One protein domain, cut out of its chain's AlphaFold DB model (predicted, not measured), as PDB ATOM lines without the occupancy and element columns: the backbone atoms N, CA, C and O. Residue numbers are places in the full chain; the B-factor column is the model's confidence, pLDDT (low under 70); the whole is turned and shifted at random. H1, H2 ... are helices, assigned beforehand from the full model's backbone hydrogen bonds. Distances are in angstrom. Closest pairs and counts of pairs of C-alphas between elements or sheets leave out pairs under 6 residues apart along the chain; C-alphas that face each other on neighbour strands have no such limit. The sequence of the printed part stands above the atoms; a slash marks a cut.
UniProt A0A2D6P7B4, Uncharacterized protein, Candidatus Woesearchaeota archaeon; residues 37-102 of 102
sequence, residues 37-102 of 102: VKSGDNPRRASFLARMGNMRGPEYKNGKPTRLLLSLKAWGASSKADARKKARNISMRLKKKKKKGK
ATOM      1  N   VAL A  37     325.229 129.465 314.098       90.81
ATOM      2  CA  VAL A  37     326.637 129.722 314.420       90.81
ATOM      3  C   VAL A  37     327.282 130.427 313.234       90.81
ATOM      4  O   VAL A  37     327.341 129.860 312.144       90.81
ATOM      5  N   LYS A  38     327.754 131.661 313.441       87.50
ATOM      6  CA  LYS A  38     328.268 132.523 312.363       87.50
ATOM      7  C   LYS A  38     329.740 132.261 312.021       87.50
ATOM      8  O   LYS A  38     330.132 132.396 310.864       87.50
ATOM      9  N   SER A  39     330.547 131.862 313.000       88.25
ATOM     10  CA  SER A  39     332.005 131.743 312.880       88.25
ATOM     11  C   SER A  39     332.551 130.497 313.580       88.25
ATOM     12  O   SER A  39     331.831 129.772 314.267       88.25
ATOM     13  N   GLY A  40     333.837 130.230 313.351       89.00
ATOM     14  CA  GLY A  40     334.561 129.136 313.988       89.00
ATOM     15  C   GLY A  40     334.354 127.761 313.354       89.00
ATOM     16  O   GLY A  40     333.582 127.569 312.399       89.00
ATOM     17  N   ASP A  41     335.081 126.801 313.925       88.75
ATOM     18  CA  ASP A  41     335.102 125.400 313.509       88.75
ATOM     19  C   ASP A  41     334.078 124.614 314.312       88.75
ATOM     20  O   ASP A  41     334.405 123.890 315.245       88.75
ATOM     21  N   ASN A  42     332.805 124.816 313.973       91.06
ATOM     22  CA  ASN A  42     331.698 124.151 314.643       91.06
ATOM     23  C   ASN A  42     331.116 123.040 313.751       91.06
ATOM     24  O   ASN A  42     330.705 123.339 312.622       91.06
ATOM     25  N   PRO A  43     330.998 121.786 314.231       91.88
ATOM     26  CA  PRO A  43     330.416 120.698 313.446       91.88
ATOM     27  C   PRO A  43     328.977 120.997 313.003       91.88
ATOM     28  O   PRO A  43     328.621 120.706 311.864       91.88
ATOM     29  N   ARG A  44     328.169 121.687 313.827       93.25
ATOM     30  CA  ARG A  44     326.801 122.097 313.447       93.25
ATOM     31  C   ARG A  44     326.804 123.032 312.244       93.25
ATOM     32  O   ARG A  44     325.953 122.915 311.367       93.25
ATOM     33  N   ARG A  45     327.770 123.954 312.204       94.19
ATOM     34  CA  ARG A  45     327.932 124.906 311.104       94.19
ATOM     35  C   ARG A  45     328.336 124.190 309.823       94.19
ATOM     36  O   ARG A  45     327.735 124.451 308.789       94.19
ATOM     37  N   ALA A  46     329.291 123.262 309.896       94.81
ATOM     38  CA  ALA A  46     329.687 122.460 308.741       94.81
ATOM     39  C   ALA A  46     328.499 121.683 308.158       94.81
ATOM     40  O   ALA A  46     328.216 121.804 306.967       94.81
ATOM     41  N   SER A  47     327.757 120.960 309.002       93.81
ATOM     42  CA  SER A  47     326.614 120.155 308.563       93.81
ATOM     43  C   SER A  47     325.488 121.005 307.978       93.81
ATOM     44  O   SER A  47     324.946 120.669 306.925       93.81
ATOM     45  N   PHE A  48     325.144 122.127 308.618       94.12
ATOM     46  CA  PHE A  48     324.103 123.020 308.109       94.12
ATOM     47  C   PHE A  48     324.486 123.621 306.751       94.12
ATOM     48  O   PHE A  48     323.692 123.568 305.812       94.12
ATOM     49  N   LEU A  49     325.709 124.152 306.628       94.75
ATOM     50  CA  LEU A  49     326.194 124.755 305.387       94.75
ATOM     51  C   LEU A  49     326.307 123.730 304.250       94.75
ATOM     52  O   LEU A  49     325.972 124.065 303.117       94.75
ATOM     53  N   ALA A  50     326.708 122.486 304.535       95.38
ATOM     54  CA  ALA A  50     326.739 121.414 303.538       95.38
ATOM     55  C   ALA A  50     325.336 121.097 303.003       95.38
ATOM     56  O   ALA A  50     325.122 121.070 301.791       95.38
ATOM     57  N   ARG A  51     324.363 120.911 303.907       94.50
ATOM     58  CA  ARG A  51     322.977 120.590 303.539       94.50
ATOM     59  C   ARG A  51     322.326 121.723 302.758       94.50
ATOM     60  O   ARG A  51     321.815 121.506 301.666       94.50
ATOM     61  N   MET A  52     322.383 122.941 303.293       92.75
ATOM     62  CA  MET A  52     321.737 124.099 302.674       92.75
ATOM     63  C   MET A  52     322.459 124.555 301.403       92.75
ATOM     64  O   MET A  52     321.811 124.968 300.447       92.75
ATOM     65  N   GLY A  53     323.785 124.428 301.339       94.00
ATOM     66  CA  GLY A  53     324.548 124.705 300.122       94.00
ATOM     67  C   GLY A  53     324.188 123.763 298.968       94.00
ATOM     68  O   GLY A  53     324.233 124.167 297.807       94.00
ATOM     69  N   ASN A  54     323.789 122.523 299.253       94.06
ATOM     70  CA  ASN A  54     323.354 121.546 298.246       94.06
ATOM     71  C   ASN A  54     321.840 121.553 297.992       94.06
ATOM     72  O   ASN A  54     321.354 120.777 297.174       94.06
ATOM     73  N   MET A  55     321.088 122.436 298.650       92.88
ATOM     74  CA  MET A  55     319.641 122.497 298.489       92.88
ATOM     75  C   MET A  55     319.259 123.019 297.095       92.88
ATOM     76  O   MET A  55     319.821 124.004 296.598       92.88
ATOM     77  N   ARG A  56     318.278 122.357 296.470       88.94
ATOM     78  CA  ARG A  56     317.675 122.786 295.199       88.94
ATOM     79  C   ARG A  56     316.910 124.103 295.408       88.94
ATOM     80  O   ARG A  56     316.328 124.328 296.466       88.94
ATOM     81  N   GLY A  57     316.910 124.963 294.392       86.81
ATOM     82  CA  GLY A  57     316.207 126.255 294.393       86.81
ATOM     83  C   GLY A  57     317.147 127.465 294.380       86.81
ATOM     84  O   GLY A  57     318.302 127.342 294.775       86.81
ATOM     85  N   PRO A  58     316.713 128.636 293.895       91.62
ATOM     86  CA  PRO A  58     317.600 129.771 293.647       91.62
ATOM     87  C   PRO A  58     317.988 130.539 294.927       91.62
ATOM     88  O   PRO A  58     317.298 130.505 295.951       91.62
ATOM     89  N   GLU A  59     319.114 131.254 294.877       92.38
ATOM     90  CA  GLU A  59     319.553 132.149 295.965       92.38
ATOM     91  C   GLU A  59     318.797 133.478 295.966       92.38
ATOM     92  O   GLU A  59     318.599 134.081 297.021       92.38
ATOM     93  N   TYR A  60     318.322 133.887 294.793       92.31
ATOM     94  CA  TYR A  60     317.565 135.107 294.571       92.31
ATOM     95  C   TYR A  60     316.251 134.778 293.865       92.31
ATOM     96  O   TYR A  60     316.198 133.895 293.012       92.31
ATOM     97  N   LYS A  61     315.180 135.475 294.234       91.50
ATOM     98  CA  LYS A  61     313.891 135.439 293.541       91.50
ATOM     99  C   LYS A  61     313.416 136.878 293.390       91.50
ATOM    100  O   LYS A  61     313.286 137.573 294.396       91.50
ATOM    101  N   ASN A  62     313.190 137.323 292.156       89.94
ATOM    102  CA  ASN A  62     312.761 138.689 291.827       89.94
ATOM    103  C   ASN A  62     313.695 139.758 292.436       89.94
ATOM    104  O   ASN A  62     313.247 140.650 293.154       89.94
ATOM    105  N   GLY A  63     315.013 139.585 292.275       89.44
ATOM    106  CA  GLY A  63     316.034 140.483 292.838       89.44
ATOM    107  C   GLY A  63     316.199 140.422 294.364       89.44
ATOM    108  O   GLY A  63     317.142 140.992 294.906       89.44
ATOM    109  N   LYS A  64     315.334 139.697 295.087       90.88
ATOM    110  CA  LYS A  64     315.378 139.591 296.553       90.88
ATOM    111  C   LYS A  64     316.050 138.290 296.999       90.88
ATOM    112  O   LYS A  64     315.810 137.238 296.400       90.88
ATOM    113  N   PRO A  65     316.863 138.317 298.073       92.44
ATOM    114  CA  PRO A  65     317.474 137.110 298.615       92.44
ATOM    115  C   PRO A  65     316.392 136.151 299.120       92.44
ATOM    116  O   PRO A  65     315.497 136.535 299.877       92.44
ATOM    117  N   THR A  66     316.473 134.882 298.727       92.56
ATOM    118  CA  THR A  66     315.514 133.872 299.174       92.56
ATOM    119  C   THR A  66     315.724 133.532 300.646       92.56
ATOM    120  O   THR A  66     316.765 133.801 301.254       92.56
ATOM    121  N   ARG A  67     314.735 132.864 301.249       89.62
ATOM    122  CA  ARG A  67     314.862 132.331 302.613       89.62
ATOM    123  C   ARG A  67     316.052 131.385 302.776       89.62
ATOM    124  O   ARG A  67     316.624 131.339 303.866       89.62
ATOM    125  N   LEU A  68     316.432 130.680 301.709       91.62
ATOM    126  CA  LEU A  68     317.641 129.863 301.655       91.62
ATOM    127  C   LEU A  68     318.886 130.733 301.853       91.62
ATOM    128  O   LEU A  68     319.638 130.503 302.797       91.62
ATOM    129  N   LEU A  69     319.059 131.765 301.023       93.38
ATOM    130  CA  LEU A  69     320.215 132.656 301.095       93.38
ATOM    131  C   LEU A  69     320.287 133.405 302.432       93.38
ATOM    132  O   LEU A  69     321.348 133.480 303.045       93.38
ATOM    133  N   LEU A  70     319.157 133.905 302.931       93.06
ATOM    134  CA  LEU A  70     319.085 134.551 304.245       93.06
ATOM    135  C   LEU A  70     319.516 133.599 305.370       93.06
ATOM    136  O   LEU A  70     320.253 133.981 306.275       93.06
ATOM    137  N   SER A  71     319.101 132.332 305.295       91.12
ATOM    138  CA  SER A  71     319.524 131.323 306.266       91.12
ATOM    139  C   SER A  71     321.016 131.011 306.144       91.12
ATOM    140  O   SER A  71     321.688 130.921 307.163       91.12
ATOM    141  N   LEU A  72     321.578 130.924 304.935       93.75
ATOM    142  CA  LEU A  72     323.025 130.771 304.742       93.75
ATOM    143  C   LEU A  72     323.810 131.949 305.343       93.75
ATOM    144  O   LEU A  72     324.774 131.727 306.079       93.75
ATOM    145  N   LYS A  73     323.336 133.186 305.138       92.88
ATOM    146  CA  LYS A  73     323.921 134.407 305.720       92.88
ATOM    147  C   LYS A  73     323.907 134.388 307.246       92.88
ATOM    148  O   LYS A  73     324.919 134.716 307.867       92.88
ATOM    149  N   ALA A  74     322.821 133.918 307.862       91.94
ATOM    150  CA  ALA A  74     322.737 133.755 309.315       91.94
ATOM    151  C   ALA A  74     323.777 132.758 309.877       91.94
ATOM    152  O   ALA A  74     324.208 132.901 311.019       91.94
ATOM    153  N   TRP A  75     324.221 131.789 309.070       93.12
ATOM    154  CA  TRP A  75     325.269 130.813 309.406       93.12
ATOM    155  C   TRP A  75     326.669 131.200 308.886       93.12
ATOM    156  O   TRP A  75     327.622 130.411 308.934       93.12
ATOM    157  N   GLY A  76     326.815 132.439 308.410       92.00
ATOM    158  CA  GLY A  76     328.088 133.013 307.987       92.00
ATOM    159  C   GLY A  76     328.542 132.600 306.588       92.00
ATOM    160  O   GLY A  76     329.749 132.597 306.339       92.00
ATOM    161  N   ALA A  77     327.621 132.230 305.692       93.44
ATOM    162  CA  ALA A  77     327.895 132.024 304.271       93.44
ATOM    163  C   ALA A  77     327.204 133.080 303.395       93.44
ATOM    164  O   ALA A  77     326.066 133.457 303.655       93.44
ATOM    165  N   SER A  78     327.885 133.565 302.360       92.69
ATOM    166  CA  SER A  78     327.364 134.611 301.467       92.69
ATOM    167  C   SER A  78     326.597 134.066 300.261       92.69
ATOM    168  O   SER A  78     325.795 134.804 299.702       92.69
ATOM    169  N   SER A  79     326.807 132.798 299.898       93.94
ATOM    170  CA  SER A  79     326.153 132.077 298.794       93.94
ATOM    171  C   SER A  79     326.166 130.566 299.063       93.94
ATOM    172  O   SER A  79     326.787 130.101 300.024       93.94
ATOM    173  N   LYS A  80     325.512 129.755 298.226       93.69
ATOM    174  CA  LYS A  80     325.590 128.286 298.275       93.69
ATOM    175  C   LYS A  80     326.989 127.791 297.953       93.69
ATOM    176  O   LYS A  80     327.456 126.856 298.600       93.69
ATOM    177  N   ALA A  81     327.656 128.396 296.972       94.44
ATOM    178  CA  ALA A  81     329.028 128.037 296.627       94.44
ATOM    179  C   ALA A  81     329.963 128.272 297.825       94.44
ATOM    180  O   ALA A  81     330.708 127.373 298.225       94.44
ATOM    181  N   ASP A  82     329.837 129.434 298.470       94.50
ATOM    182  CA  ASP A  82     330.570 129.766 299.691       94.50
ATOM    183  C   ASP A  82     330.199 128.832 300.856       94.50
ATOM    184  O   ASP A  82     331.079 128.338 301.564       94.50
ATOM    185  N   ALA A  83     328.917 128.485 301.011       95.44
ATOM    186  CA  ALA A  83     328.460 127.520 302.010       95.44
ATOM    187  C   ALA A  83     329.115 126.143 301.822       95.44
ATOM    188  O   ALA A  83     329.647 125.584 302.781       95.44
ATOM    189  N   ARG A  84     329.153 125.620 300.588       94.56
ATOM    190  CA  ARG A  84     329.817 124.345 300.260       94.56
ATOM    191  C   ARG A  84     331.315 124.401 300.552       94.56
ATOM    192  O   ARG A  84     331.851 123.459 301.137       94.56
ATOM    193  N   LYS A  85     331.991 125.490 300.165       96.00
ATOM    194  CA  LYS A  85     333.430 125.691 300.406       96.00
ATOM    195  C   LYS A  85     333.732 125.729 301.905       96.00
ATOM    196  O   LYS A  85     334.575 124.977 302.392       96.00
ATOM    197  N   LYS A  86     332.993 126.544 302.661       95.25
ATOM    198  CA  LYS A  86     333.135 126.657 304.119       95.25
ATOM    199  C   LYS A  86     332.840 125.339 304.821       95.25
ATOM    200  O   LYS A  86     333.610 124.948 305.692       95.25
ATOM    201  N   ALA A  87     331.782 124.631 304.429       95.25
ATOM    202  CA  ALA A  87     331.445 123.334 305.004       95.25
ATOM    203  C   ALA A  87     332.585 122.320 304.849       95.25
ATOM    204  O   ALA A  87     332.995 121.707 305.838       95.25
ATOM    205  N   ARG A  88     333.153 122.207 303.639       95.06
ATOM    206  CA  ARG A  88     334.322 121.355 303.365       95.06
ATOM    207  C   ARG A  88     335.518 121.749 304.232       95.06
ATOM    208  O   ARG A  88     336.060 120.904 304.939       95.06
ATOM    209  N   ASN A  89     335.873 123.033 304.267       95.31
ATOM    210  CA  ASN A  89     337.029 123.521 305.026       95.31
ATOM    211  C   ASN A  89     336.887 123.328 306.541       95.31
ATOM    212  O   ASN A  89     337.862 123.009 307.221       95.31
ATOM    213  N   ILE A  90     335.693 123.537 307.101       94.44
ATOM    214  CA  ILE A  90     335.433 123.274 308.523       94.44
ATOM    215  C   ILE A  90     335.529 121.772 308.798       94.44
ATOM    216  O   ILE A  90     336.192 121.378 309.751       94.44
ATOM    217  N   SER A  91     334.917 120.935 307.956       93.44
ATOM    218  CA  SER A  91     334.939 119.480 308.129       93.44
ATOM    219  C   SER A  91     336.364 118.918 308.088       93.44
ATOM    220  O   SER A  91     336.756 118.162 308.977       93.44
ATOM    221  N   MET A  92     337.194 119.369 307.138       94.12
ATOM    222  CA  MET A  92     338.610 118.988 307.070       94.12
ATOM    223  C   MET A  92     339.381 119.385 308.334       94.12
ATOM    224  O   MET A  92     340.106 118.564 308.897       94.12
ATOM    225  N   ARG A  93     339.199 120.618 308.826       94.00
ATOM    226  CA  ARG A  93     339.856 121.092 310.056       94.00
ATOM    227  C   ARG A  93     339.404 120.315 311.291       94.00
ATOM    228  O   ARG A  93     340.245 119.935 312.101       94.00
ATOM    229  N   LEU A  94     338.114 120.002 311.402       92.94
ATOM    230  CA  LEU A  94     337.576 119.164 312.478       92.94
ATOM    231  C   LEU A  94     338.126 117.734 312.421       92.94
ATOM    232  O   LEU A  94     338.534 117.201 313.450       92.94
ATOM    233  N   LYS A  95     338.210 117.131 311.227       92.06
ATOM    234  CA  LYS A  95     338.824 115.808 311.032       92.06
ATOM    235  C   LYS A  95     340.301 115.820 311.433       92.06
ATOM    236  O   LYS A  95     340.741 114.904 312.121       92.06
ATOM    237  N   LYS A  96     341.051 116.867 311.065       92.12
ATOM    238  CA  LYS A  96     342.455 117.051 311.473       92.12
ATOM    239  C   LYS A  96     342.593 117.195 312.991       92.12
ATOM    240  O   LYS A  96     343.456 116.549 313.567       92.12
ATOM    241  N   LYS A  97     341.728 117.978 313.646       88.62
ATOM    242  CA  LYS A  97     341.707 118.099 315.117       88.62
ATOM    243  C   LYS A  97     341.404 116.764 315.799       88.62
ATOM    244  O   LYS A  97     342.125 116.391 316.711       88.62
ATOM    245  N   LYS A  98     340.412 116.011 315.311       88.06
ATOM    246  CA  LYS A  98     340.075 114.679 315.843       88.06
ATOM    247  C   LYS A  98     341.230 113.681 315.699       88.06
ATOM    248  O   LYS A  98     341.404 112.848 316.571       88.06
ATOM    249  N   LYS A  99     341.999 113.764 314.607       84.44
ATOM    250  CA  LYS A  99     343.202 112.941 314.401       84.44
ATOM    251  C   LYS A  99     344.386 113.348 315.286       84.44
ATOM    252  O   LYS A  99     345.198 112.491 315.563       84.44
ATOM    253  N   LYS A 100     344.504 114.626 315.664       79.19
ATOM    254  CA  LYS A 100     345.588 115.140 316.524       79.19
ATOM    255  C   LYS A 100     345.345 114.944 318.023       79.19
ATOM    256  O   LYS A 100     346.290 115.017 318.787       79.19
ATOM    257  N   GLY A 101     344.083 114.825 318.438       71.69
ATOM    258  CA  GLY A 101     343.700 114.553 319.831       71.69
ATOM    259  C   GLY A 101     343.468 113.068 320.124       71.69
ATOM    260  O   GLY A 101     342.879 112.748 321.148       71.69
ATOM    261  N   LYS A 102     343.835 112.202 319.180       53.22
ATOM    262  CA  LYS A 102     343.984 110.757 319.331       53.22
ATOM    263  C   LYS A 102     345.474 110.467 319.306       53.22
ATOM    264  O   LYS A 102     345.857 109.492 319.971       53.22
TER     265      LYS A 102
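Overview. This is residues 37 to 102 of the 102 residues of an uncharacterized protein of Candidatus Woesearchaeota archaeon (UniProt A0A2D6P7B4). A long helix, H3, forms the backbone of a rod, with the shorter helix H1 packed side by side on its first part, running opposite ways, and the small helix H2 near the beginning of H3. A loop of residues 54 to 66 makes one end of the rod, and the far end of H3 makes the other. The printed part has 66 residues with three named helices, in the order H1, H2, H3, and no named strand; the class is all helix. It is only just compact, close to loose, with a radius of gyration of the C-alphas of 13.0 A, and its C-alphas span 50 by 19 by 13 A.

Arrangement. H1, residues 43 to 53, touches H3, residues 80 to 100, with 27 pairs of C-alphas within 8 A. Their closest C-alphas are those of Gly 53 and Lys 80, 4.2 A apart. These two helices run opposite ways at a shallow tilt of 28 degrees. H1 also touches H2, residues 67 to 74, and their closest C-alphas, those of Leu 49 and Leu 72, are 6.8 A apart. H1 and H2 form a helical hairpin, opposite ways at a shallow tilt of 31 degrees. H2 and H3 only just touch, with 3 pairs of C-alphas within 8 A, and H3 does so with residues 80 to 83 alone. Their closest C-alphas are those of Leu 72 and Ala 83, 6.9 A apart; they run the same way at a steep tilt of 44 degrees. The helix packing is mostly aligned, but only just: 2 of the 3 touching pairs are at a shallow tilt. In H1, H2 and H3 every O i to N i+4 pair is within hydrogen-bond range.

Along the chain. The printed part begins at Val 37, and H1 runs from C-alpha 43 at (330.416, 120.698, 313.446) to C-alpha 53, a length of 15.1 A. Residues 60 to 61 pair with residues 64 to 65, antiparallel, in a short pairing. H2 begins at C-alpha 67 at (314.862, 132.331, 302.613) and is 10.4 A long. H3 is 30.1 A long and ends at C-alpha 100 at (345.588, 115.140, 316.524).

Size, cuts and confidence. The C-alphas farthest apart are those of Asn 62 and Lys 102, 50.1 A. The outline is a rod. The link from H1 to H2, 13 residues, is long; the link from H2 to H3, 5 residues, is tight. The printed part has no cut and ends at residue 102, the chain's last residue. The mean pLDDT of the printed part is 91.3, and residue 102 alone is under 70.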